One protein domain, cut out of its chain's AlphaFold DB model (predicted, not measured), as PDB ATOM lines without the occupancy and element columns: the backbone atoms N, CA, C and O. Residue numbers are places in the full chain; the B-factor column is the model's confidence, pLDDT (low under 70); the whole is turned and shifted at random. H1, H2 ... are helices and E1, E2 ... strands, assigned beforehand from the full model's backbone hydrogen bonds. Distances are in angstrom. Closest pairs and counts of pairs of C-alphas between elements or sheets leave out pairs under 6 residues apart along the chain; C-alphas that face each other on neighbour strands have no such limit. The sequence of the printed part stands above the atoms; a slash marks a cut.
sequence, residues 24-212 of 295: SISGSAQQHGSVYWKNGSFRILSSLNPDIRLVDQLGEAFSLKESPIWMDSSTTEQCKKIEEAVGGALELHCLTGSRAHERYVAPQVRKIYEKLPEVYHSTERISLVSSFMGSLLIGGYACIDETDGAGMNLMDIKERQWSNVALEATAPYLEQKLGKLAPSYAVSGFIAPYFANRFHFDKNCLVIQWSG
ATOM      1  N   SER A  24       6.149  49.206  74.849       98.25
ATOM      2  CA  SER A  24       7.358  48.869  75.593       98.25
ATOM      3  C   SER A  24       8.628  49.234  74.832       98.25
ATOM      4  O   SER A  24       8.654  49.179  73.600       98.25
ATOM      5  N   ILE A  25       9.698  49.520  75.571       98.06
ATOM      6  CA  ILE A  25      11.037  49.816  75.055       98.06
ATOM      7  C   ILE A  25      12.063  48.972  75.819       98.06
ATOM      8  O   ILE A  25      12.018  48.891  77.042       98.06
ATOM      9  N   SER A  26      13.016  48.393  75.096       97.69
ATOM     10  CA  SER A  26      14.289  47.880  75.618       97.69
ATOM     11  C   SER A  26      15.409  48.412  74.715       97.69
ATOM     12  O   SER A  26      15.141  49.183  73.787       97.69
ATOM     13  N   GLY A  27      16.654  48.020  74.955       96.69
ATOM     14  CA  GLY A  27      17.738  48.414  74.078       96.69
ATOM     15  C   GLY A  27      19.043  47.668  74.281       96.69
ATOM     16  O   GLY A  27      19.262  46.933  75.246       96.69
ATOM     17  N   SER A  28      19.902  47.917  73.301       96.75
ATOM     18  CA  SER A  28      21.236  47.364  73.146       96.75
ATOM     19  C   SER A  28      22.253  48.483  73.281       96.75
ATOM     20  O   SER A  28      22.130  49.518  72.622       96.75
ATOM     21  N   ALA A  29      23.265  48.274  74.116       97.06
ATOM     22  CA  ALA A  29      24.350  49.221  74.315       97.06
ATOM     23  C   ALA A  29      25.707  48.521  74.268       97.06
ATOM     24  O   ALA A  29      25.814  47.342  74.589       97.06
ATOM     25  N   GLN A  30      26.752  49.267  73.902       95.56
ATOM     26  CA  GLN A  30      28.119  48.753  73.964       95.56
ATOM     27  C   GLN A  30      28.431  48.227  75.372       95.56
ATOM     28  O   GLN A  30      28.157  48.909  76.367       95.56
ATOM     29  N   GLN A  31      29.023  47.039  75.453       96.00
ATOM     30  CA  GLN A  31      29.375  46.443  76.740       96.00
ATOM     31  C   GLN A  31      30.528  47.175  77.424       96.00
ATOM     32  O   GLN A  31      31.297  47.915  76.804       96.00
ATOM     33  N   HIS A  32      30.666  46.916  78.724       96.44
ATOM     34  CA  HIS A  32      31.779  47.320  79.592       96.44
ATOM     35  C   HIS A  32      31.957  48.827  79.827       96.44
ATOM     36  O   HIS A  32      32.623  49.217  80.782       96.44
ATOM     37  N   GLY A  33      31.368  49.687  78.995       97.88
ATOM     38  CA  GLY A  33      31.394  51.122  79.230       97.88
ATOM     39  C   GLY A  33      30.607  51.486  80.486       97.88
ATOM     40  O   GLY A  33      29.526  50.945  80.724       97.88
ATOM     41  N   SER A  34      31.132  52.418  81.278       98.75
ATOM     42  CA  SER A  34      30.548  52.778  82.574       98.75
ATOM     43  C   SER A  34      30.388  54.285  82.762       98.75
ATOM     44  O   SER A  34      31.298  55.062  82.469       98.75
ATOM     45  N   VAL A  35      29.242  54.687  83.310       98.81
ATOM     46  CA  VAL A  35      28.864  56.068  83.631       98.81
ATOM     47  C   VAL A  35      28.850  56.262  85.143       98.81
ATOM     48  O   VAL A  35      28.339  55.417  85.876       98.81
ATOM     49  N   TYR A  36      29.380  57.397  85.597       98.81
ATOM     50  CA  TYR A  36      29.526  57.741  87.010       98.81
ATOM     51  C   TYR A  36      28.648  58.953  87.327       98.81
ATOM     52  O   TYR A  36      28.951  60.082  86.932       98.81
ATOM     53  N   TRP A  37      27.534  58.709  88.010       98.81
ATOM     54  CA  TRP A  37      26.566  59.728  88.390       98.81
ATOM     55  C   TRP A  37      27.017  60.448  89.653       98.81
ATOM     56  O   TRP A  37      27.320  59.815  90.667       98.81
ATOM     57  N   LYS A  38      27.026  61.777  89.612       98.69
ATOM     58  CA  LYS A  38      27.437  62.617  90.739       98.69
ATOM     59  C   LYS A  38      26.397  62.586  91.862       98.69
ATOM     60  O   LYS A  38      25.208  62.418  91.598       98.69
ATOM     61  N   ASN A  39      26.811  62.829  93.101       98.56
ATOM     62  CA  ASN A  39      25.903  63.033  94.230       98.56
ATOM     63  C   ASN A  39      24.819  64.081  93.896       98.56
ATOM     64  O   ASN A  39      25.131  65.195  93.473       98.56
ATOM     65  N   GLY A  40      23.552  63.726  94.111       97.94
ATOM     66  CA  GLY A  40      22.370  64.532  93.801       97.94
ATOM     67  C   GLY A  40      21.742  64.272  92.426       97.94
ATOM     68  O   GLY A  40      20.663  64.805  92.158       97.94
ATOM     69  N   SER A  41      22.351  63.446  91.572       98.38
ATOM     70  CA  SER A  41      21.887  63.229  90.191       98.38
ATOM     71  C   SER A  41      20.541  62.524  90.099       98.38
ATOM     72  O   SER A  41      19.769  62.816  89.187       98.38
ATOM     73  N   PHE A  42      20.191  61.685  91.079       98.00
ATOM     74  CA  PHE A  42      18.860  61.084  91.150       98.00
ATOM     75  C   PHE A  42      17.759  62.149  91.174       98.00
ATOM     76  O   PHE A  42      16.741  62.001  90.503       98.00
ATOM     77  N   ARG A  43      17.975  63.255  91.905       97.75
ATOM     78  CA  ARG A  43      16.996  64.349  91.973       97.75
ATOM     79  C   ARG A  43      16.791  64.966  90.597       97.75
ATOM     80  O   ARG A  43      15.645  65.113  90.195       97.75
ATOM     81  N   ILE A  44      17.883  65.230  89.875       97.88
ATOM     82  CA  ILE A  44      17.849  65.777  88.510       97.88
ATOM     83  C   ILE A  44      17.048  64.849  87.583       97.88
ATOM     84  O   ILE A  44      16.131  65.312  86.910       97.88
ATOM     85  N   LEU A  45      17.339  63.540  87.594       97.12
ATOM     86  CA  LEU A  45      16.626  62.543  86.781       97.12
ATOM     87  C   LEU A  45      15.133  62.450  87.123       97.12
ATOM     88  O   LEU A  45      14.298  62.366  86.226       97.12
ATOM     89  N   SER A  46      14.792  62.499  88.411       97.62
ATOM     90  CA  SER A  46      13.408  62.366  88.880       97.62
ATOM     91  C   SER A  46      12.540  63.607  88.636       97.62
ATOM     92  O   SER A  46      11.318  63.534  88.763       97.62
ATOM     93  N   SER A  47      13.149  64.749  88.293       97.38
ATOM     94  CA  SER A  47      12.466  66.040  88.139       97.38
ATOM     95  C   SER A  47      12.735  66.710  86.786       97.38
ATOM     96  O   SER A  47      12.802  67.937  86.710       97.38
ATOM     97  N   LEU A  48      12.922  65.920  85.727       98.38
ATOM     98  CA  LEU A  48      13.169  66.426  84.375       98.38
ATOM     99  C   LEU A  48      11.998  67.287  83.867       98.38
ATOM    100  O   LEU A  48      10.841  66.863  83.874       98.38
ATOM    101  N   ASN A  49      12.311  68.481  83.367       98.31
ATOM    102  CA  ASN A  49      11.362  69.402  82.754       98.31
ATOM    103  C   ASN A  49      11.196  69.078  81.254       98.31
ATOM    104  O   ASN A  49      12.180  69.197  80.519       98.31
ATOM    105  N   PRO A  50       9.987  68.717  80.775       98.06
ATOM    106  CA  PRO A  50       9.741  68.348  79.376       98.06
ATOM    107  C   PRO A  50       9.966  69.479  78.363       98.06
ATOM    108  O   PRO A  50      10.168  69.191  77.182       98.06
ATOM    109  N   ASP A  51       9.991  70.741  78.787       98.06
ATOM    110  CA  ASP A  51      10.234  71.878  77.891       98.06
ATOM    111  C   ASP A  51      11.722  72.029  77.525       98.06
ATOM    112  O   ASP A  51      12.064  72.622  76.500       98.06
ATOM    113  N   ILE A  52      12.616  71.433  78.318       98.00
ATOM    114  CA  ILE A  52      14.072  71.530  78.177       98.00
ATOM    115  C   ILE A  52      14.627  70.190  77.649       98.00
ATOM    116  O   ILE A  52      14.095  69.119  77.948       98.00
ATOM    117  N   ARG A  53      15.689  70.203  76.831       97.88
ATOM    118  CA  ARG A  53      16.327  68.956  76.348       97.88
ATOM    119  C   ARG A  53      17.020  68.225  77.504       97.88
ATOM    120  O   ARG A  53      17.335  68.844  78.523       97.88
ATOM    121  N   LEU A  54      17.254  66.918  77.382       97.44
ATOM    122  CA  LEU A  54      17.946  66.157  78.431       97.44
ATOM    123  C   LEU A  54      19.377  66.665  78.629       97.44
ATOM    124  O   LEU A  54      19.819  66.841  79.766       97.44
ATOM    125  N   VAL A  55      20.094  66.925  77.531       96.25
ATOM    126  CA  VAL A  55      21.497  67.371  77.576       96.25
ATOM    127  C   VAL A  55      21.675  68.666  78.372       96.25
ATOM    128  O   VAL A  55      22.630  68.783  79.137       96.25
ATOM    129  N   ASP A  56      20.716  69.588  78.269       97.38
ATOM    130  CA  ASP A  56      20.756  70.888  78.946       97.38
ATOM    131  C   ASP A  56      20.458  70.779  80.453       97.38
ATOM    132  O   ASP A  56      20.782  71.684  81.220       97.38
ATOM    133  N   GLN A  57      19.860  69.668  80.900       97.81
ATOM    134  CA  GLN A  57      19.503  69.421  82.304       97.81
ATOM    135  C   GLN A  57      20.524  68.541  83.033       97.81
ATOM    136  O   GLN A  57      20.661  68.629  84.251       97.81
ATOM    137  N   LEU A  58      21.256  67.695  82.300       96.75
ATOM    138  CA  LEU A  58      22.167  66.691  82.861       96.75
ATOM    139  C   LEU A  58      23.645  67.112  82.860       96.75
ATOM    140  O   LEU A  58      24.505  66.300  83.195       96.75
ATOM    141  N   GLY A  59      23.961  68.368  82.524       90.50
ATOM    142  CA  GLY A  59      25.344  68.858  82.435       90.50
ATOM    143  C   GLY A  59      26.182  68.636  83.705       90.50
ATOM    144  O   GLY A  59      27.360  68.303  83.611       90.50
ATOM    145  N   GLU A  60      25.558  68.734  84.883       93.75
ATOM    146  CA  GLU A  60      26.209  68.559  86.193       93.75
ATOM    147  C   GLU A  60      25.913  67.202  86.860       93.75
ATOM    148  O   GLU A  60      26.288  66.984  88.013       93.75
ATOM    149  N   ALA A  61      25.257  66.275  86.154       97.88
ATOM    150  CA  ALA A  61      24.837  64.981  86.703       97.88
ATOM    151  C   ALA A  61      25.959  63.920  86.740       97.88
ATOM    152  O   ALA A  61      25.757  62.805  87.217       97.88
ATOM    153  N   PHE A  62      27.156  64.225  86.235       98.44
ATOM    154  CA  PHE A  62      28.231  63.240  86.088       98.44
ATOM    155  C   PHE A  62      29.481  63.660  86.856       98.44
ATOM    156  O   PHE A  62      29.954  64.789  86.733       98.44
ATOM    157  N   SER A  63      30.029  62.744  87.657       98.50
ATOM    158  CA  SER A  63      31.301  62.941  88.368       98.50
ATOM    159  C   SER A  63      32.499  62.718  87.440       98.50
ATOM    160  O   SER A  63      33.561  63.302  87.652       98.50
ATOM    161  N   LEU A  64      32.318  61.921  86.379       97.62
ATOM    162  CA  LEU A  64      33.304  61.675  85.333       97.62
ATOM    163  C   LEU A  64      32.741  62.078  83.965       97.62
ATOM    164  O   LEU A  64      31.733  61.534  83.519       97.62
ATOM    165  N   LYS A  65      33.410  63.018  83.287       92.75
ATOM    166  CA  LYS A  65      32.979  63.523  81.970       92.75
ATOM    167  C   LYS A  65      33.261  62.546  80.828       92.75
ATOM    168  O   LYS A  65      32.464  62.447  79.900       92.75
ATOM    169  N   GLU A  66      34.388  61.844  80.897       96.44
ATOM    170  CA  GLU A  66      34.829  60.890  79.881       96.44
ATOM    171  C   GLU A  66      34.677  59.470  80.419       96.44
ATOM    172  O   GLU A  66      35.429  59.032  81.287       96.44
ATOM    173  N   SER A  67      33.662  58.763  79.932       97.81
ATOM    174  CA  SER A  67      33.419  57.377  80.322       97.81
ATOM    175  C   SER A  67      34.459  56.449  79.685       97.81
ATOM    176  O   SER A  67      34.667  56.543  78.470       97.81
ATOM    177  N   PRO A  68      35.080  55.522  80.442       97.81
ATOM    178  CA  PRO A  68      35.816  54.425  79.830       97.81
ATOM    179  C   PRO A  68      34.843  53.565  79.014       97.81
ATOM    180  O   PRO A  68      33.667  53.428  79.363       97.81
ATOM    181  N   ILE A  69      35.334  53.006  77.912       95.75
ATOM    182  CA  ILE A  69      34.568  52.165  76.983       95.75
ATOM    183  C   ILE A  69      35.319  50.859  76.716       95.75
ATOM    184  O   ILE A  69      36.475  50.716  77.110       95.75
ATOM    185  N   TRP A  70      34.695  49.925  75.994       91.12
ATOM    186  CA  TRP A  70      35.243  48.590  75.717       91.12
ATOM    187  C   TRP A  70      36.636  48.568  75.055       91.12
ATOM    188  O   TRP A  70      37.318  47.545  75.098       91.12
ATOM    189  N   MET A  71      37.058  49.677  74.439       89.50
ATOM    190  CA  MET A  71      38.380  49.825  73.821       89.50
ATOM    191  C   MET A  71      39.492  50.205  74.814       89.50
ATOM    192  O   MET A  71      40.663  50.159  74.441       89.50
ATOM    193  N   ASP A  72      39.167  50.602  76.049       94.00
ATOM    194  CA  ASP A  72      40.176  50.981  77.041       94.00
ATOM    195  C   ASP A  72      40.993  49.752  77.476       94.00
ATOM    196  O   ASP A  72      40.452  48.725  77.889       94.00
ATOM    197  N   SER A  73      42.320  49.865  77.379       96.12
ATOM    198  CA  SER A  73      43.277  48.821  77.756       96.12
ATOM    199  C   SER A  73      44.310  49.304  78.785       96.12
ATOM    200  O   SER A  73      45.461  48.874  78.768       96.12
ATOM    201  N   SER A  74      43.945  50.273  79.625       97.56
ATOM    202  CA  SER A  74      44.881  51.027  80.475       97.56
ATOM    203  C   SER A  74      44.960  50.548  81.932       97.56
ATOM    204  O   SER A  74      45.593  51.199  82.767       97.56
ATOM    205  N   THR A  75      44.309  49.430  82.249       98.62
ATOM    206  CA  THR A  75      44.068  48.942  83.619       98.62
ATOM    207  C   THR A  75      44.739  47.598  83.915       98.62
ATOM    208  O   THR A  75      44.350  46.904  84.849       98.62
ATOM    209  N   THR A  76      45.786  47.226  83.168       98.69
ATOM    210  CA  THR A  76      46.503  45.950  83.360       98.69
ATOM    211  C   THR A  76      46.999  45.760  84.799       98.69
ATOM    212  O   THR A  76      46.981  44.646  85.320       98.69
ATOM    213  N   GLU A  77      47.419  46.834  85.475       98.75
ATOM    214  CA  GLU A  77      47.820  46.778  86.885       98.75
ATOM    215  C   GLU A  77      46.635  46.428  87.800       98.75
ATOM    216  O   GLU A  77      46.754  45.566  88.667       98.75
ATOM    217  N   GLN A  78      45.476  47.052  87.582       98.81
ATOM    218  CA  GLN A  78      44.261  46.790  88.354       98.81
ATOM    219  C   GLN A  78      43.728  45.378  88.099       98.81
ATOM    220  O   GLN A  78      43.304  44.729  89.052       98.81
ATOM    221  N   CYS A  79      43.816  44.870  86.862       98.81
ATOM    222  CA  CYS A  79      43.481  43.481  86.543       98.81
ATOM    223  C   CYS A  79      44.272  42.500  87.412       98.81
ATOM    224  O   CYS A  79      43.673  41.653  88.069       98.81
ATOM    225  N   LYS A  80      45.602  42.656  87.477       98.75
ATOM    226  CA  LYS A  80      46.463  41.787  88.298       98.75
ATOM    227  C   LYS A  80      46.092  41.852  89.775       98.75
ATOM    228  O   LYS A  80      45.927  40.815  90.400       98.75
ATOM    229  N   LYS A  81      45.881  43.060  90.311       98.75
ATOM    230  CA  LYS A  81      45.495  43.241  91.719       98.75
ATOM    231  C   LYS A  81      44.142  42.599  92.054       98.75
ATOM    232  O   LYS A  81      43.967  42.129  93.174       98.75
ATOM    233  N   ILE A  82      43.182  42.610  91.124       98.81
ATOM    234  CA  ILE A  82      41.875  41.958  91.308       98.81
ATOM    235  C   ILE A  82      42.031  40.437  91.250       98.81
ATOM    236  O   ILE A  82      41.531  39.749  92.134       98.81
ATOM    237  N   GLU A  83      42.759  39.914  90.254       98.75
ATOM    238  CA  GLU A  83      43.045  38.478  90.149       98.75
ATOM    239  C   GLU A  83      43.748  37.972  91.419       98.75
ATOM    240  O   GLU A  83      43.287  37.010  92.019       98.75
ATOM    241  N   GLU A  84      44.804  38.645  91.882       98.62
ATOM    242  CA  GLU A  84      45.530  38.292  93.111       98.62
ATOM    243  C   GLU A  84      44.628  38.297  94.354       98.62
ATOM    244  O   GLU A  84      44.702  37.375  95.163       98.62
ATOM    245  N   ALA A  85      43.753  39.298  94.494       98.44
ATOM    246  CA  ALA A  85      42.861  39.424  95.646       98.44
ATOM    247  C   ALA A  85      41.765  38.344  95.697       98.44
ATOM    248  O   ALA A  85      41.339  37.962  96.784       98.44
ATOM    249  N   VAL A  86      41.318  37.849  94.539       98.06
ATOM    250  CA  VAL A  86      40.268  36.819  94.431       98.06
ATOM    251  C   VAL A  86      40.852  35.396  94.486       98.06
ATOM    252  O   VAL A  86      40.111  34.441  94.678       98.06
ATOM    253  N   GLY A  87      42.177  35.236  94.380       98.00
ATOM    254  CA  GLY A  87      42.859  33.930  94.436       98.00
ATOM    255  C   GLY A  87      43.431  33.441  93.100       98.00
ATOM    256  O   GLY A  87      43.909  32.312  93.000       98.00
ATOM    257  N   GLY A  88      43.430  34.290  92.074       98.12
ATOM    258  CA  GLY A  88      44.041  34.065  90.768       98.12
ATOM    259  C   GLY A  88      43.070  34.261  89.603       98.12
ATOM    260  O   GLY A  88      41.856  34.356  89.768       98.12
ATOM    261  N   ALA A  89      43.617  34.285  88.385       98.12
ATOM    262  CA  ALA A  89      42.843  34.487  87.157       98.12
ATOM    263  C   ALA A  89      41.774  33.404  86.926       98.12
ATOM    264  O   ALA A  89      40.679  33.713  86.458       98.12
ATOM    265  N   LEU A  90      42.089  32.146  87.253       97.38
ATOM    266  CA  LEU A  90      41.154  31.031  87.091       97.38
ATOM    267  C   LEU A  90      40.018  31.093  88.117       97.38
ATOM    268  O   LEU A  90      38.878  30.847  87.750       97.38
ATOM    269  N   GLU A  91      40.310  31.474  89.363       97.94
ATOM    270  CA  GLU A  91      39.286  31.617  90.404       97.94
ATOM    271  C   GLU A  91      38.315  32.749  90.063       97.94
ATOM    272  O   GLU A  91      37.100  32.566  90.088       97.94
ATOM    273  N   LEU A  92      38.848  33.890  89.611       98.44
ATOM    274  CA  LEU A  92      38.025  34.984  89.109       98.44
ATOM    275  C   LEU A  92      37.178  34.551  87.904       98.44
ATOM    276  O   LEU A  92      36.007  34.908  87.827       98.44
ATOM    277  N   HIS A  93      37.734  33.745  86.993       97.62
ATOM    278  CA  HIS A  93      36.968  33.188  85.881       97.62
ATOM    279  C   HIS A  93      35.841  32.260  86.354       97.62
ATOM    280  O   HIS A  93      34.715  32.402  85.889       97.62
ATOM    281  N   CYS A  94      36.110  31.339  87.278       96.81
ATOM    282  CA  CYS A  94      35.094  30.443  87.837       96.81
ATOM    283  C   CYS A  94      33.951  31.207  88.519       96.81
ATOM    284  O   CYS A  94      32.800  30.778  88.443       96.81
ATOM    285  N   LEU A  95      34.279  32.325  89.169       97.50
ATOM    286  CA  LEU A  95      33.332  33.191  89.860       97.50
ATOM    287  C   LEU A  95      32.520  34.058  88.887       97.50
ATOM    288  O   LEU A  95      31.295  34.078  88.953       97.50
ATOM    289  N   THR A  96      33.191  34.781  87.984       97.81
ATOM    290  CA  THR A  96      32.570  35.848  87.177       97.81
ATOM    291  C   THR A  96      32.442  35.520  85.694       97.81
ATOM    292  O   THR A  96      32.153  36.409  84.896       97.81
ATOM    293  N   GLY A  97      32.759  34.293  85.285       96.62
ATOM    294  CA  GLY A  97      32.754  33.865  83.886       96.62
ATOM    295  C   GLY A  97      33.882  34.439  83.027       96.62
ATOM    296  O   GLY A  97      33.862  34.309  81.808       96.62
ATOM    297  N   SER A  98      34.857  35.138  83.610       97.38
ATOM    298  CA  SER A  98      35.992  35.732  82.893       97.38
ATOM    299  C   SER A  98      37.142  36.001  83.846       97.38
ATOM    300  O   SER A  98      36.922  36.460  84.961       97.38
ATOM    301  N   ARG A  99      38.382  35.815  83.388       97.75
ATOM    302  CA  ARG A  99      39.528  36.422  84.080       97.75
ATOM    303  C   ARG A  99      39.449  37.954  84.005       97.75
ATOM    304  O   ARG A  99      38.599  38.495  83.285       97.75
ATOM    305  N   ALA A 100      40.348  38.665  84.682       98.00
ATOM    306  CA  ALA A 100      40.331  40.120  84.621       98.00
ATOM    307  C   ALA A 100      40.756  40.601  83.230       98.00
ATOM    308  O   ALA A 100      41.768  40.160  82.684       98.00
ATOM    309  N   HIS A 101      39.984  41.523  82.666       96.81
ATOM    310  CA  HIS A 101      40.262  42.140  81.372       96.81
ATOM    311  C   HIS A 101      40.217  43.652  81.508       96.81
ATOM    312  O   HIS A 101      39.326  44.185  82.158       96.81
ATOM    313  N   GLU A 102      41.129  44.364  80.851       97.88
ATOM    314  CA  GLU A 102      41.307  45.798  81.097       97.88
ATOM    315  C   GLU A 102      40.037  46.620  80.856       97.88
ATOM    316  O   GLU A 102      39.723  47.560  81.590       97.88
ATOM    317  N   ARG A 103      39.263  46.229  79.848       96.06
ATOM    318  CA  ARG A 103      38.024  46.911  79.494       96.06
ATOM    319  C   ARG A 103      36.890  46.707  80.501       96.06
ATOM    320  O   ARG A 103      35.943  47.478  80.472       96.06
ATOM    321  N   TYR A 104      36.952  45.672  81.344       98.38
ATOM    322  CA  TYR A 104      35.867  45.328  82.265       98.38
ATOM    323  C   TYR A 104      35.721  46.393  83.355       98.38
ATOM    324  O   TYR A 104      36.675  47.083  83.729       98.38
ATOM    325  N   VAL A 105      34.504  46.518  83.885       98.62
ATOM    326  CA  VAL A 105      34.160  47.622  84.787       98.62
ATOM    327  C   VAL A 105      34.948  47.579  86.091       98.62
ATOM    328  O   VAL A 105      35.372  48.637  86.544       98.62
ATOM    329  N   ALA A 106      35.203  46.410  86.687       98.81
ATOM    330  CA  ALA A 106      35.969  46.339  87.933       98.81
ATOM    331  C   ALA A 106      37.371  46.972  87.810       98.81
ATOM    332  O   ALA A 106      37.652  47.916  88.553       98.81
ATOM    333  N   PRO A 107      38.238  46.578  86.852       98.81
ATOM    334  CA  PRO A 107      39.514  47.263  86.635       98.81
ATOM    335  C   PRO A 107      39.390  48.778  86.398       98.81
ATOM    336  O   PRO A 107      40.195  49.547  86.933       98.81
ATOM    337  N   GLN A 108      38.377  49.231  85.648       98.88
ATOM    338  CA  GLN A 108      38.144  50.659  85.384       98.88
ATOM    339  C   GLN A 108      37.719  51.428  86.644       98.88
ATOM    340  O   GLN A 108      38.278  52.484  86.951       98.88
ATOM    341  N   VAL A 109      36.789  50.876  87.427       98.88
ATOM    342  CA  VAL A 109      36.354  51.437  88.714       98.88
ATOM    343  C   VAL A 109      37.517  51.487  89.695       98.88
ATOM    344  O   VAL A 109      37.732  52.526  90.317       98.88
ATOM    345  N   ARG A 110      38.308  50.413  89.795       98.81
ATOM    346  CA  ARG A 110      39.490  50.379  90.660       98.81
ATOM    347  C   ARG A 110      40.504  51.449  90.262       98.81
ATOM    348  O   ARG A 110      41.016  52.149  91.128       98.81
ATOM    349  N   LYS A 111      40.754  51.646  88.963       98.81
ATOM    350  CA  LYS A 111      41.632  52.719  88.462       98.81
ATOM    351  C   LYS A 111      41.101  54.101  88.836       98.81
ATOM    352  O   LYS A 111      41.892  54.953  89.233       98.81
ATOM    353  N   ILE A 112      39.795  54.337  88.714       98.69
ATOM    354  CA  ILE A 112      39.177  55.614  89.098       98.69
ATOM    355  C   ILE A 112      39.277  55.831  90.606       98.69
ATOM    356  O   ILE A 112      39.653  56.917  91.024       98.69
ATOM    357  N   TYR A 113      39.034  54.809  91.422       98.69
ATOM    358  CA  TYR A 113      39.232  54.890  92.866       98.69
ATOM    359  C   TYR A 113      40.696  55.196  93.241       98.69
ATOM    360  O   TYR A 113      40.946  56.090  94.042       98.69
ATOM    361  N   GLU A 114      41.666  54.513  92.623       98.50
ATOM    362  CA  GLU A 114      43.098  54.678  92.920       98.50
ATOM    363  C   GLU A 114      43.673  56.013  92.405       98.50
ATOM    364  O   GLU A 114      44.517  56.613  93.069       98.50
ATOM    365  N   LYS A 115      43.253  56.481  91.220       98.44
ATOM    366  CA  LYS A 115      43.861  57.646  90.542       98.44
ATOM    367  C   LYS A 115      43.022  58.920  90.611       98.44
ATOM    368  O   LYS A 115      43.574  60.007  90.477       98.44
ATOM    369  N   LEU A 116      41.708  58.799  90.784       98.19
ATOM    370  CA  LEU A 116      40.742  59.902  90.818       98.19
ATOM    371  C   LEU A 116      39.779  59.738  92.014       98.19
ATOM    372  O   LEU A 116      38.559  59.699  91.822       98.19
ATOM    373  N   PRO A 117      40.286  59.648  93.259       97.94
ATOM    374  CA  PRO A 117      39.461  59.335  94.429       97.94
ATOM    375  C   PRO A 117      38.307  60.326  94.627       97.94
ATOM    376  O   PRO A 117      37.197  59.914  94.954       97.94
ATOM    377  N   GLU A 118      38.512  61.614  94.334       98.38
ATOM    378  CA  GLU A 118      37.461  62.642  94.402       98.38
ATOM    379  C   GLU A 118      36.280  62.356  93.459       98.38
ATOM    380  O   GLU A 118      35.117  62.571  93.811       98.38
ATOM    381  N   VAL A 119      36.549  61.806  92.269       98.50
ATOM    382  CA  VAL A 119      35.498  61.368  91.337       98.50
ATOM    383  C   VAL A 119      34.718  60.213  91.956       98.50
ATOM    384  O   VAL A 119      33.491  60.256  92.011       98.50
ATOM    385  N   TYR A 120      35.405  59.199  92.484       98.81
ATOM    386  CA  TYR A 120      34.747  58.043  93.095       98.81
ATOM    387  C   TYR A 120      33.906  58.424  94.327       98.81
ATOM    388  O   TYR A 120      32.762  57.978  94.478       98.81
ATOM    389  N   HIS A 121      34.436  59.287  95.196       98.56
ATOM    390  CA  HIS A 121      33.748  59.755  96.399       98.56
ATOM    391  C   HIS A 121      32.559  60.672  96.090       98.56
ATOM    392  O   HIS A 121      31.545  60.607  96.786       98.56
ATOM    393  N   SER A 122      32.634  61.466  95.019       98.50
ATOM    394  CA  SER A 122      31.507  62.279  94.539       98.50
ATOM    395  C   SER A 122      30.496  61.507  93.682       98.50
ATOM    396  O   SER A 122      29.518  62.103  93.237       98.50
ATOM    397  N   THR A 123      30.707  60.206  93.452       98.88
ATOM    398  CA  THR A 123      29.801  59.342  92.681       98.88
ATOM    399  C   THR A 123      28.767  58.685  93.593       98.88
ATOM    400  O   THR A 123      29.147  57.941  94.495       98.88
ATOM    401  N   GLU A 124      27.473  58.858  93.326       98.69
ATOM    402  CA  GLU A 124      26.407  58.143  94.050       98.69
ATOM    403  C   GLU A 124      25.962  56.856  93.349       98.69
ATOM    404  O   GLU A 124      25.524  55.922  94.017       98.69
ATOM    405  N   ARG A 125      26.093  56.787  92.019       98.88
ATOM    406  CA  ARG A 125      25.670  55.641  91.205       98.88
ATOM    407  C   ARG A 125      26.668  55.372  90.082       98.88
ATOM    408  O   ARG A 125      27.160  56.304  89.453       98.88
ATOM    409  N   ILE A 126      26.927  54.100  89.798       98.94
ATOM    410  CA  ILE A 126      27.679  53.627  88.636       98.94
ATOM    411  C   ILE A 126      26.731  52.780  87.786       98.94
ATOM    412  O   ILE A 126      26.052  51.892  88.297       98.94
ATOM    413  N   SER A 127      26.683  53.068  86.492       98.94
ATOM    414  CA  SER A 127      25.839  52.374  85.517       98.94
ATOM    415  C   SER A 127      26.701  51.837  84.382       98.94
ATOM    416  O   SER A 127      27.630  52.516  83.956       98.94
ATOM    417  N   LEU A 128      26.364  50.671  83.832       98.88
ATOM    418  CA  LEU A 128      26.775  50.323  82.467       98.88
ATOM    419  C   LEU A 128      26.070  51.231  81.453       98.88
ATOM    420  O   LEU A 128      25.000  51.755  81.770       98.88
ATOM    421  N   VAL A 129      26.605  51.392  80.236       98.75
ATOM    422  CA  VAL A 129      25.941  52.188  79.175       98.75
ATOM    423  C   VAL A 129      24.499  51.713  78.938       98.75
ATOM    424  O   VAL A 129      23.607  52.542  78.770       98.75
ATOM    425  N   SER A 130      24.248  50.404  79.011       98.69
ATOM    426  CA  SER A 130      22.915  49.786  78.968       98.69
ATOM    427  C   SER A 130      21.988  50.353  80.051       98.69
ATOM    428  O   SER A 130      21.036  51.078  79.757       98.69
ATOM    429  N   SER A 131      22.310  50.107  81.321       98.81
ATOM    430  CA  SER A 131      21.537  50.605  82.469       98.81
ATOM    431  C   SER A 131      21.477  52.138  82.542       98.81
ATOM    432  O   SER A 131      20.506  52.695  83.045       98.81
ATOM    433  N   PHE A 132      22.468  52.854  82.008       98.88
ATOM    434  CA  PHE A 132      22.453  54.309  81.884       98.88
ATOM    435  C   PHE A 132      21.340  54.769  80.933       98.88
ATOM    436  O   PHE A 132      20.548  55.635  81.300       98.88
ATOM    437  N   MET A 133      21.222  54.156  79.752       98.69
ATOM    438  CA  MET A 133      20.147  54.469  78.804       98.69
ATOM    439  C   MET A 133      18.772  54.106  79.370       98.69
ATOM    440  O   MET A 133      17.844  54.911  79.280       98.69
ATOM    441  N   GLY A 134      18.661  52.951  80.034       98.56
ATOM    442  CA  GLY A 134      17.456  52.586  80.783       98.56
ATOM    443  C   GLY A 134      17.094  53.642  81.833       98.56
ATOM    444  O   GLY A 134      15.945  54.074  81.897       98.56
ATOM    445  N   SER A 135      18.087  54.128  82.586       98.88
ATOM    446  CA  SER A 135      17.917  55.146  83.632       98.88
ATOM    447  C   SER A 135      17.370  56.468  83.091       98.88
ATOM    448  O   SER A 135      16.462  57.059  83.678       98.88
ATOM    449  N   LEU A 136      17.883  56.918  81.938       98.81
ATOM    450  CA  LEU A 136      17.365  58.110  81.267       98.81
ATOM    451  C   LEU A 136      15.880  57.953  80.939       98.81
ATOM    452  O   LEU A 136      15.111  58.865  81.221       98.81
ATOM    453  N   LEU A 137      15.478  56.802  80.385       98.75
ATOM    454  CA  LEU A 137      14.102  56.545  79.952       98.75
ATOM    455  C   LEU A 137      13.105  56.476  81.110       98.75
ATOM    456  O   LEU A 137      11.980  56.940  80.951       98.75
ATOM    457  N   ILE A 138      13.501  55.935  82.266       98.75
ATOM    458  CA  ILE A 138      12.617  55.836  83.439       98.75
ATOM    459  C   ILE A 138      12.671  57.065  84.359       98.75
ATOM    460  O   ILE A 138      11.859  57.172  85.275       98.75
ATOM    461  N   GLY A 139      13.605  58.001  84.140       98.44
ATOM    462  CA  GLY A 139      13.772  59.174  85.009       98.44
ATOM    463  C   GLY A 139      14.240  58.800  86.421       98.44
ATOM    464  O   GLY A 139      13.837  59.409  87.408       98.44
ATOM    465  N   GLY A 140      15.067  57.763  86.531       98.31
ATOM    466  CA  GLY A 140      15.549  57.180  87.784       98.31
ATOM    467  C   GLY A 140      16.662  56.173  87.506       98.31
ATOM    468  O   GLY A 140      17.061  56.012  86.363       98.31
ATOM    469  N   TYR A 141      17.193  55.486  88.519       98.75
ATOM    470  CA  TYR A 141      18.268  54.514  88.290       98.75
ATOM    471  C   TYR A 141      17.727  53.134  87.928       98.75
ATOM    472  O   TYR A 141      17.200  52.424  88.782       98.75
ATOM    473  N   ALA A 142      17.917  52.744  86.669       98.69
ATOM    474  CA  ALA A 142      17.691  51.378  86.223       98.69
ATOM    475  C   ALA A 142      18.719  50.432  86.865       98.69
ATOM    476  O   ALA A 142      19.840  50.825  87.229       98.69
ATOM    477  N   CYS A 143      18.327  49.169  87.017       98.69
ATOM    478  CA  CYS A 143      19.251  48.125  87.443       98.69
ATOM    479  C   CYS A 143      20.215  47.790  86.300       98.69
ATOM    480  O   CYS A 143      19.910  47.999  85.126       98.69
ATOM    481  N   ILE A 144      21.383  47.274  86.660       98.88
ATOM    482  CA  ILE A 144      22.212  46.532  85.711       98.88
ATOM    483  C   ILE A 144      21.560  45.158  85.556       98.88
ATOM    484  O   ILE A 144      21.122  44.583  86.557       98.88
ATOM    485  N   ASP A 145      21.432  44.657  84.330       98.06
ATOM    486  CA  ASP A 145      20.875  43.327  84.136       98.06
ATOM    487  C   ASP A 145      21.916  42.233  84.413       98.06
ATOM    488  O   ASP A 145      23.123  42.450  84.312       98.06
ATOM    489  N   GLU A 146      21.444  41.038  84.755       97.25
ATOM    490  CA  GLU A 146      22.294  39.877  85.058       97.25
ATOM    491  C   GLU A 146      23.167  39.445  83.874       97.25
ATOM    492  O   GLU A 146      24.182  38.786  84.075       97.25
ATOM    493  N   THR A 147      22.816  39.819  82.643       96.00
ATOM    494  CA  THR A 147      23.616  39.439  81.481       96.00
ATOM    495  C   THR A 147      24.758  40.419  81.220       96.00
ATOM    496  O   THR A 147      25.916  40.004  81.158       96.00
ATOM    497  N   ASP A 148      24.489  41.724  81.100       97.88
ATOM    498  CA  ASP A 148      25.557  42.710  80.880       97.88
ATOM    499  C   ASP A 148      26.419  42.894  82.146       97.88
ATOM    500  O   ASP A 148      27.623  43.146  82.062       97.88
ATOM    501  N   GLY A 149      25.832  42.663  83.327       98.06
ATOM    502  CA  GLY A 149      26.522  42.636  84.619       98.06
ATOM    503  C   GLY A 149      27.626  41.578  84.727       98.06
ATOM    504  O   GLY A 149      28.615  41.787  85.437       98.06
ATOM    505  N   ALA A 150      27.532  40.478  83.973       97.19
ATOM    506  CA  ALA A 150      28.598  39.479  83.895       97.19
ATOM    507  C   ALA A 150      29.875  40.035  83.230       97.19
ATOM    508  O   ALA A 150      30.992  39.654  83.581       97.19
ATOM    509  N   GLY A 151      29.737  41.036  82.353       97.00
ATOM    510  CA  GLY A 151      30.840  41.735  81.686       97.00
ATOM    511  C   GLY A 151      31.623  42.711  82.575       97.00
ATOM    512  O   GLY A 151      32.258  43.634  82.054       97.00
ATOM    513  N   MET A 152      31.556  42.560  83.903       98.69
ATOM    514  CA  MET A 152      32.113  43.512  84.871       98.69
ATOM    515  C   MET A 152      33.233  42.952  85.757       98.69
ATOM    516  O   MET A 152      33.925  43.756  86.374       98.69
ATOM    517  N   ASN A 153      33.429  41.626  85.824       98.69
ATOM    518  CA  ASN A 153      34.252  40.944  86.844       98.69
ATOM    519  C   ASN A 153      33.785  41.221  88.292       98.69
ATOM    520  O   ASN A 153      34.604  41.298  89.202       98.69
ATOM    521  N   LEU A 154      32.476  41.401  88.506       98.81
ATOM    522  CA  LEU A 154      31.893  41.723  89.823       98.81
ATOM    523  C   LEU A 154      30.782  40.770  90.262       98.81
ATOM    524  O   LEU A 154      30.480  40.691  91.450       98.81
ATOM    525  N   MET A 155      30.137  40.097  89.316       98.31
ATOM    526  CA  MET A 155      28.985  39.239  89.565       98.31
ATOM    527  C   MET A 155      29.432  37.788  89.708       98.31
ATOM    528  O   MET A 155      30.237  37.324  88.905       98.31
ATOM    529  N   ASP A 156      28.885  37.080  90.690       97.75
ATOM    530  CA  ASP A 156      28.855  35.623  90.680       97.75
ATOM    531  C   ASP A 156      27.842  35.171  89.622       97.75
ATOM    532  O   ASP A 156      26.636  35.404  89.758       97.75
ATOM    533  N   ILE A 157      28.325  34.567  88.536       95.56
ATOM    534  CA  ILE A 157      27.468  34.210  87.397       95.56
ATOM    535  C   ILE A 157      26.508  33.053  87.697       95.56
ATOM    536  O   ILE A 157      25.499  32.922  87.006       95.56
ATOM    537  N   LYS A 158      26.787  32.234  88.718       93.25
ATOM    538  CA  LYS A 158      25.926  31.113  89.118       93.25
ATOM    539  C   LYS A 158      24.800  31.596  90.019       93.25
ATOM    540  O   LYS A 158      23.644  31.258  89.784       93.25
ATOM    541  N   GLU A 159      25.137  32.432  90.998       94.50
ATOM    542  CA  GLU A 159      24.167  33.002  91.941       94.50
ATOM    543  C   GLU A 159      23.412  34.212  91.366       94.50
ATOM    544  O   GLU A 159      22.402  34.632  91.931       94.50
ATOM    545  N   ARG A 160      23.888  34.776  90.243       94.56
ATOM    546  CA  ARG A 160      23.333  35.973  89.577       94.56
ATOM    547  C   ARG A 160      23.241  37.175  90.528       94.56
ATOM    548  O   ARG A 160      22.296  37.961  90.508       94.56
ATOM    549  N   GLN A 161      24.251  37.312  91.384       97.06
ATOM    550  CA  GLN A 161      24.361  38.352  92.409       97.06
ATOM    551  C   GLN A 161      25.774  38.925  92.434       97.06
ATOM    552  O   GLN A 161      26.719  38.311  91.943       97.06
ATOM    553  N   TRP A 162      25.947  40.115  93.008       98.62
ATOM    554  CA  TRP A 162      27.290  40.654  93.194       98.62
ATOM    555  C   TRP A 162      28.103  39.780  94.149       98.62
ATOM    556  O   TRP A 162      27.620  39.380  95.204       98.62
ATOM    557  N   SER A 163      29.356  39.512  93.789       98.56
ATOM    558  CA  SER A 163      30.286  38.801  94.657       98.56
ATOM    559  C   SER A 163      30.971  39.778  95.604       98.56
ATOM    560  O   SER A 163      31.694  40.674  95.165       98.56
ATOM    561  N   ASN A 164      30.805  39.567  96.911       98.38
ATOM    562  CA  ASN A 164      31.467  40.379  97.936       98.38
ATOM    563  C   ASN A 164      32.990  40.391  97.759       98.38
ATOM    564  O   ASN A 164      33.597  41.455  97.817       98.38
ATOM    565  N   VAL A 165      33.596  39.240  97.446       98.38
ATOM    566  CA  VAL A 165      35.049  39.133  97.232       98.38
ATOM    567  C   VAL A 165      35.488  39.986  96.037       98.38
ATOM    568  O   VAL A 165      36.475  40.712  96.125       98.38
ATOM    569  N   ALA A 166      34.738  39.960  94.930       98.62
ATOM    570  CA  ALA A 166      35.058  40.763  93.749       98.62
ATOM    571  C   ALA A 166      34.838  42.272  93.980       98.62
ATOM    572  O   ALA A 166      35.637  43.100  93.533       98.62
ATOM    573  N   LEU A 167      33.778  42.640  94.707       98.81
ATOM    574  CA  LEU A 167      33.493  44.022  95.098       98.81
ATOM    575  C   LEU A 167      34.595  44.589  96.006       98.81
ATOM    576  O   LEU A 167      35.126  45.666  95.725       98.81
ATOM    577  N   GLU A 168      34.975  43.852  97.053       98.38
ATOM    578  CA  GLU A 168      36.038  44.216  97.999       98.38
ATOM    579  C   GLU A 168      37.406  44.308  97.316       98.38
ATOM    580  O   GLU A 168      38.179  45.228  97.591       98.38
ATOM    581  N   ALA A 169      37.678  43.421  96.354       98.62
ATOM    582  CA  ALA A 169      38.862  43.487  95.505       98.62
ATOM    583  C   ALA A 169      38.864  44.697  94.551       98.62
ATOM    584  O   ALA A 169      39.891  44.987  93.938       98.62
ATOM    585  N   THR A 170      37.753  45.415  94.393       98.75
ATOM    586  CA  THR A 170      37.630  46.504  93.416       98.75
ATOM    587  C   THR A 170      37.679  47.880  94.070       98.75
ATOM    588  O   THR A 170      38.582  48.665  93.770       98.75
ATOM    589  N   ALA A 171      36.706  48.201  94.926       98.69
ATOM    590  CA  ALA A 171      36.593  49.511  95.566       98.69
ATOM    591  C   ALA A 171      35.635  49.477  96.776       98.69
ATOM    592  O   ALA A 171      34.660  48.722  96.779       98.69
ATOM    593  N   PRO A 172      35.839  50.333  97.795       98.38
ATOM    594  CA  PRO A 172      34.979  50.359  98.976       98.38
ATOM    595  C   PRO A 172      33.571  50.877  98.650       98.38
ATOM    596  O   PRO A 172      33.413  51.807  97.857       98.38
ATOM    597  N   TYR A 173      32.547  50.323  99.307       98.12
ATOM    598  CA  TYR A 173      31.130  50.709  99.152       98.12
ATOM    599  C   TYR A 173      30.574  50.569  97.722       98.12
ATOM    600  O   TYR A 173      29.592  51.224  97.368       98.12
ATOM    601  N   LEU A 174      31.201  49.737  96.887       98.69
ATOM    602  CA  LEU A 174      30.866  49.637  95.469       98.69
ATOM    603  C   LEU A 174      29.445  49.109  95.225       98.69
ATOM    604  O   LEU A 174      28.743  49.648  94.374       98.69
ATOM    605  N   GLU A 175      28.975  48.136  96.009       98.56
ATOM    606  CA  GLU A 175      27.619  47.586  95.857       98.56
ATOM    607  C   GLU A 175      26.532  48.666  95.962       98.56
ATOM    608  O   GLU A 175      25.610  48.711  95.152       98.56
ATOM    609  N   GLN A 176      26.675  49.611  96.899       98.38
ATOM    610  CA  GLN A 176      25.724  50.717  97.071       98.38
ATOM    611  C   GLN A 176      25.660  51.606  95.823       98.38
ATOM    612  O   GLN A 176      24.589  52.085  95.452       98.38
ATOM    613  N   LYS A 177      26.804  51.789  95.150       98.75
ATOM    614  CA  LYS A 177      26.909  52.568  93.911       98.75
ATOM    615  C   LYS A 177      26.378  51.795  92.701       98.75
ATOM    616  O   LYS A 177      25.921  52.426  91.760       98.75
ATOM    617  N   LEU A 178      26.400  50.464  92.702       98.81
ATOM    618  CA  LEU A 178      25.856  49.636  91.614       98.81
ATOM    619  C   LEU A 178      24.352  49.367  91.769       98.81
ATOM    620  O   LEU A 178      23.625  49.259  90.782       98.81
ATOM    621  N   GLY A 179      23.869  49.293  93.011       98.19
ATOM    622  CA  GLY A 179      22.542  48.789  93.359       98.19
ATOM    623  C   GLY A 179      22.370  47.313  93.046       98.19
ATOM    624  O   GLY A 179      23.340  46.585  92.900       98.19
ATOM    625  N   LYS A 180      21.119  46.865  92.955       97.19
ATOM    626  CA  LYS A 180      20.805  45.459  92.693       97.19
ATOM    627  C   LYS A 180      20.887  45.132  91.204       97.19
ATOM    628  O   LYS A 180      20.604  45.985  90.362       97.19
ATOM    629  N   LEU A 181      21.236  43.882  90.926       98.19
ATOM    630  CA  LEU A 181      21.027  43.258  89.626       98.19
ATOM    631  C   LEU A 181      19.542  42.949  89.417       98.19
ATOM    632  O   LEU A 181      18.772  42.861  90.379       98.19
ATOM    633  N   ALA A 182      19.149  42.798  88.157       97.31
ATOM    634  CA  ALA A 182      17.818  42.345  87.778       97.31
ATOM    635  C   ALA A 182      17.884  41.395  86.572       97.31
ATOM    636  O   ALA A 182      18.775  41.542  85.734       97.31
ATOM    637  N   PRO A 183      16.910  40.488  86.404       96.44
ATOM    638  CA  PRO A 183      16.805  39.697  85.183       96.44
ATOM    639  C   PRO A 183      16.680  40.595  83.947       96.44
ATOM    640  O   PRO A 183      15.992  41.619  83.985       96.44
ATOM    641  N   SER A 184      17.289  40.203  82.826       95.06
ATOM    642  CA  SER A 184      17.302  41.007  81.590       95.06
ATOM    643  C   SER A 184      15.905  41.264  81.009       95.06
ATOM    644  O   SER A 184      15.668  42.296  80.393       95.06
ATOM    645  N   TYR A 185      14.950  40.364  81.253       94.00
ATOM    646  CA  TYR A 185      13.549  40.505  80.840       94.00
ATOM    647  C   TYR A 185      12.678  41.274  81.852       94.00
ATOM    648  O   TYR A 185      11.473  41.429  81.639       94.00
ATOM    649  N   ALA A 186      13.240  41.736  82.973       96.75
ATOM    650  CA  ALA A 186      12.478  42.445  83.991       96.75
ATOM    651  C   ALA A 186      12.070  43.853  83.529       96.75
ATOM    652  O   ALA A 186      12.788  44.539  82.799       96.75
ATOM    653  N   VAL A 187      10.925  44.321  84.023       98.31
ATOM    654  CA  VAL A 187      10.506  45.718  83.871       98.31
ATOM    655  C   VAL A 187      11.394  46.593  84.758       98.31
ATOM    656  O   VAL A 187      11.422  46.429  85.976       98.31
ATOM    657  N   SER A 188      12.106  47.536  84.146       97.94
ATOM    658  CA  SER A 188      12.901  48.560  84.832       97.94
ATOM    659  C   SER A 188      12.019  49.663  85.423       97.94
ATOM    660  O   SER A 188      12.292  50.185  86.502       97.94
ATOM    661  N   GLY A 189      10.927  49.993  84.734       98.31
ATOM    662  CA  GLY A 189       9.936  50.969  85.173       98.31
ATOM    663  C   GLY A 189       8.976  51.351  84.051       98.31
ATOM    664  O   GLY A 189       8.962  50.728  82.991       98.31
ATOM    665  N   PHE A 190       8.185  52.394  84.281       98.69
ATOM    666  CA  PHE A 190       7.438  53.070  83.222       98.69
ATOM    667  C   PHE A 190       8.287  54.180  82.607       98.69
ATOM    668  O   PHE A 190       9.205  54.694  83.250       98.69
ATOM    669  N   ILE A 191       7.965  54.564  81.375       98.62
ATOM    670  CA  ILE A 191       8.579  55.723  80.732       98.62
ATOM    671  C   ILE A 191       8.390  56.975  81.604       98.62
ATOM    672  O   ILE A 191       7.313  57.218  82.157       98.62
ATOM    673  N   ALA A 192       9.438  57.788  81.739       98.62
ATOM    674  CA  ALA A 192       9.390  58.983  82.564       98.62
ATOM    675  C   ALA A 192       8.328  59.967  82.039       98.62
ATOM    676  O   ALA A 192       8.200  60.139  80.818       98.62
ATOM    677  N   PRO A 193       7.643  60.715  82.929       98.56
ATOM    678  CA  PRO A 193       6.712  61.771  82.531       98.56
ATOM    679  C   PRO A 193       7.315  62.781  81.546       98.56
ATOM    680  O   PRO A 193       6.601  63.324  80.707       98.56
ATOM    681  N   TYR A 194       8.636  62.987  81.609       98.69
ATOM    682  CA  TYR A 194       9.401  63.766  80.638       98.69
ATOM    683  C   TYR A 194       9.084  63.376  79.185       98.69
ATOM    684  O   TYR A 194       8.702  64.233  78.389       98.69
ATOM    685  N   PHE A 195       9.180  62.088  78.837       98.56
ATOM    686  CA  PHE A 195       8.982  61.629  77.458       98.56
ATOM    687  C   PHE A 195       7.507  61.590  77.063       98.56
ATOM    688  O   PHE A 195       7.186  61.871  75.910       98.56
ATOM    689  N   ALA A 196       6.607  61.297  78.004       98.06
ATOM    690  CA  ALA A 196       5.168  61.367  77.756       98.06
ATOM    691  C   ALA A 196       4.737  62.801  77.397       98.06
ATOM    692  O   ALA A 196       4.040  63.016  76.409       98.06
ATOM    693  N   ASN A 197       5.218  63.797  78.144       98.38
ATOM    694  CA  ASN A 197       4.857  65.198  77.920       98.38
ATOM    695  C   ASN A 197       5.575  65.812  76.709       98.38
ATOM    696  O   ASN A 197       4.961  66.563  75.958       98.38
ATOM    697  N   ARG A 198       6.861  65.493  76.501       98.00
ATOM    698  CA  ARG A 198       7.674  66.081  75.423       98.00
ATOM    699  C   ARG A 198       7.486  65.400  74.066       98.00
ATOM    700  O   ARG A 198       7.531  66.064  73.035       98.00
ATOM    701  N   PHE A 199       7.332  64.078  74.059       98.00
ATOM    702  CA  PHE A 199       7.340  63.257  72.845       98.00
ATOM    703  C   PHE A 199       6.065  62.420  72.663       98.00
ATOM    704  O   PHE A 199       5.998  61.627  71.728       98.00
ATOM    705  N   HIS A 200       5.054  62.609  73.517       97.75
ATOM    706  CA  HIS A 200       3.743  61.955  73.426       97.75
ATOM    707  C   HIS A 200       3.770  60.423  73.545       97.75
ATOM    708  O   HIS A 200       2.913  59.748  72.983       97.75
ATOM    709  N   PHE A 201       4.722  59.859  74.295       98.50
ATOM    710  CA  PHE A 201       4.639  58.450  74.698       98.50
ATOM    711  C   PHE A 201       3.408  58.188  75.575       98.50
ATOM    712  O   PHE A 201       3.003  59.045  76.367       98.50
ATOM    713  N   ASP A 202       2.857  56.974  75.503       98.19
ATOM    714  CA  ASP A 202       1.897  56.511  76.504       98.19
ATOM    715  C   ASP A 202       2.601  56.420  77.866       98.19
ATOM    716  O   ASP A 202       3.666  55.817  77.992       98.19
ATOM    717  N   LYS A 203       2.002  57.003  78.906       98.06
ATOM    718  CA  LYS A 203       2.527  56.968  80.283       98.06
ATOM    719  C   LYS A 203       2.662  55.550  80.858       98.06
ATOM    720  O   LYS A 203       3.365  55.361  81.843       98.06
ATOM    721  N   ASN A 204       1.961  54.578  80.278       98.19
ATOM    722  CA  ASN A 204       2.019  53.168  80.641       98.19
ATOM    723  C   ASN A 204       3.045  52.392  79.802       98.19
ATOM    724  O   ASN A 204       3.173  51.184  79.991       98.19
ATOM    725  N   CYS A 205       3.767  53.052  78.885       98.62
ATOM    726  CA  CYS A 205       4.851  52.424  78.141       98.62
ATOM    727  C   CYS A 205       5.884  51.862  79.122       98.62
ATOM    728  O   CYS A 205       6.451  52.592  79.940       98.62
ATOM    729  N   LEU A 206       6.130  50.559  79.029       98.62
ATOM    730  CA  LEU A 206       7.092  49.865  79.874       98.62
ATOM    731  C   LEU A 206       8.513  50.098  79.363       98.62
ATOM    732  O   LEU A 206       8.769  50.070  78.163       98.62
ATOM    733  N   VAL A 207       9.460  50.264  80.273       98.75
ATOM    734  CA  VAL A 207      10.886  50.167  79.969       98.75
ATOM    735  C   VAL A 207      11.370  48.849  80.552       98.75
ATOM    736  O   VAL A 207      11.361  48.662  81.766       98.75
ATOM    737  N   ILE A 208      11.751  47.918  79.686       98.38
ATOM    738  CA  ILE A 208      12.402  46.657  80.058       98.38
ATOM    739  C   ILE A 208      13.890  46.943  80.272       98.38
ATOM    740  O   ILE A 208      14.413  47.898  79.685       98.38
ATOM    741  N   GLN A 209      14.575  46.161  81.114       97.94
ATOM    742  CA  GLN A 209      16.018  46.333  81.281       97.94
ATOM    743  C   GLN A 209      16.728  46.339  79.922       97.94
ATOM    744  O   GLN A 209      16.354  45.636  78.981       97.94
ATOM    745  N   TRP A 210      17.730  47.205  79.822       98.00
ATOM    746  CA  TRP A 210      18.649  47.235  78.695       98.00
ATOM    747  C   TRP A 210      19.788  46.269  78.979       98.00
ATOM    748  O   TRP A 210      20.140  46.062  80.138       98.00
ATOM    749  N   SER A 211      20.387  45.734  77.923       97.50
ATOM    750  CA  SER A 211      21.506  44.801  78.040       97.50
ATOM    751  C   SER A 211      22.611  45.143  77.041       97.50
ATOM    752  O   SER A 211      22.497  46.083  76.241       97.50
ATOM    753  N   GLY A 212      23.690  44.374  77.099       95.94
ATOM    754  CA  GLY A 212      24.829  44.491  76.203       95.94
ATOM    755  C   GLY A 212      24.471  44.177  74.748       95.94
ATOM    756  O   GLY A 212      23.492  43.484  74.461       95.94
TER     757      GLY A 212
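AT A GLANCE: This is residues 24 to 212 of the 295 residues of the protein "Xylulokinase" of Opuntia streptacantha (UniProt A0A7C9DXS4). Two lobes stand at the two ends of an elongated body, with a short ribbon of two strands, E1 and E2, in the middle between them. One lobe is a cluster of helices, H3, H4, H5, H8 and H9; the other has H7 leading away from the ribbon to a second small ribbon, E3 and E4, with H1, H2 and H11 around that end, and the long link of residues 58 to 75 crosses from lobe to lobe. The printed part has 189 residues with eleven named helices and four named strands, in the order E1 H1 H2 H3 H4 H5 H6 E2 H7 H8 H9 H10 E3 H11 E4. Each sheet, E1 - E2 and E3 - E4, is antiparallel, and the class is mostly helix. The whole is compact, with a radius of gyration of the C-alphas of 16.5 A, and it spans 52 by 33 by 26 A.

HOW THE PARTS SIT: E1, residues 34 to 38, and E2, residues 123 to 128, are antiparallel neighbours at 157 degrees; N 35 and O 127, 2.8 A, and N 124 and O 37, 2.8 A, are within hydrogen-bond range. The closest C-alphas of E2 and H10, residues 174 to 178, are those of Arg 125 and Lys 177, 4.3 A apart. E1 and H6, residues 117 to 121, are near each other, with 7 pairs of C-alphas within 10 A. H5, residues 105 to 115, and H6 touch only at the corner, closest at C-alphas 113 and 120, 5.5 A. H5 touches H3, residues 76 to 86, closest at C-alphas 78 and 107, 5.1 A; their lines are only just about perpendicular, at 71 degrees. H3 and H4, residues 89 to 96, touch only at the corner, closest at C-alphas 83 and 89, 5.0 A. H3 touches H9, residues 164 to 168, closest at C-alphas 86 and 165, 6.4 A. H5 and H8, residues 148 to 152, only just touch, with 3 pairs of C-alphas within 8 A, the closest 105 and 152 at 4.6 A. Toward the other end, the closest C-alphas of E1 and H7, residues 129 to 138, are 34 and 129, 5.8 A. Those of H7 and E3, residues 187 to 190, are 138 and 189, also 5.8 A. E3 and E4, residues 206 to 208, are antiparallel neighbours at 152 degrees, with N 188 and O 207 at 2.7 A. H7 is close to but not clearly touching H1, residues 41 to 46, and H11, residues 193 to 199; the closest C-alphas are 45 and 136, 7.1 A, and 137 and 195, 7.6 A. H2, residues 54 to 57, is close to but not clearly touching H1, closest at C-alphas 44 and 57, 7.4 A. Every O i to N i+4 pair is within hydrogen-bond range in H1, H3, H4, H5, H6, H7, H9, H10 and H11; H8 has 0 of 1, but 2 of 2 O i to N i+3 pairs, and H2 is too short for an i+4 pair.

IN THESE COORDINATES: E1 begins at C-alpha 34, (30.548, 52.778, 82.574), and is 13.2 A long; E2 is 14.0 A. H3 is 15.6 A, H5 15.1 A, H7 14.5 A and H4 10.4 A long. H11 ends at C-alpha 199, (7.340, 63.257, 72.845), and E4 at C-alpha 208, (12.402, 46.657, 80.058).

THE WHOLE: The two C-alphas farthest apart are those of Asp 51 and Gly 87, 52.7 A. Residues 24 to 25 pair with 206 to 207 of E4, and 28 to 29 with 211 to 212, both parallel. The links H2 to H3 and H8 to H9 are long. The printed part has no cut, its mean pLDDT is 97.8, and no printed residue is under 70.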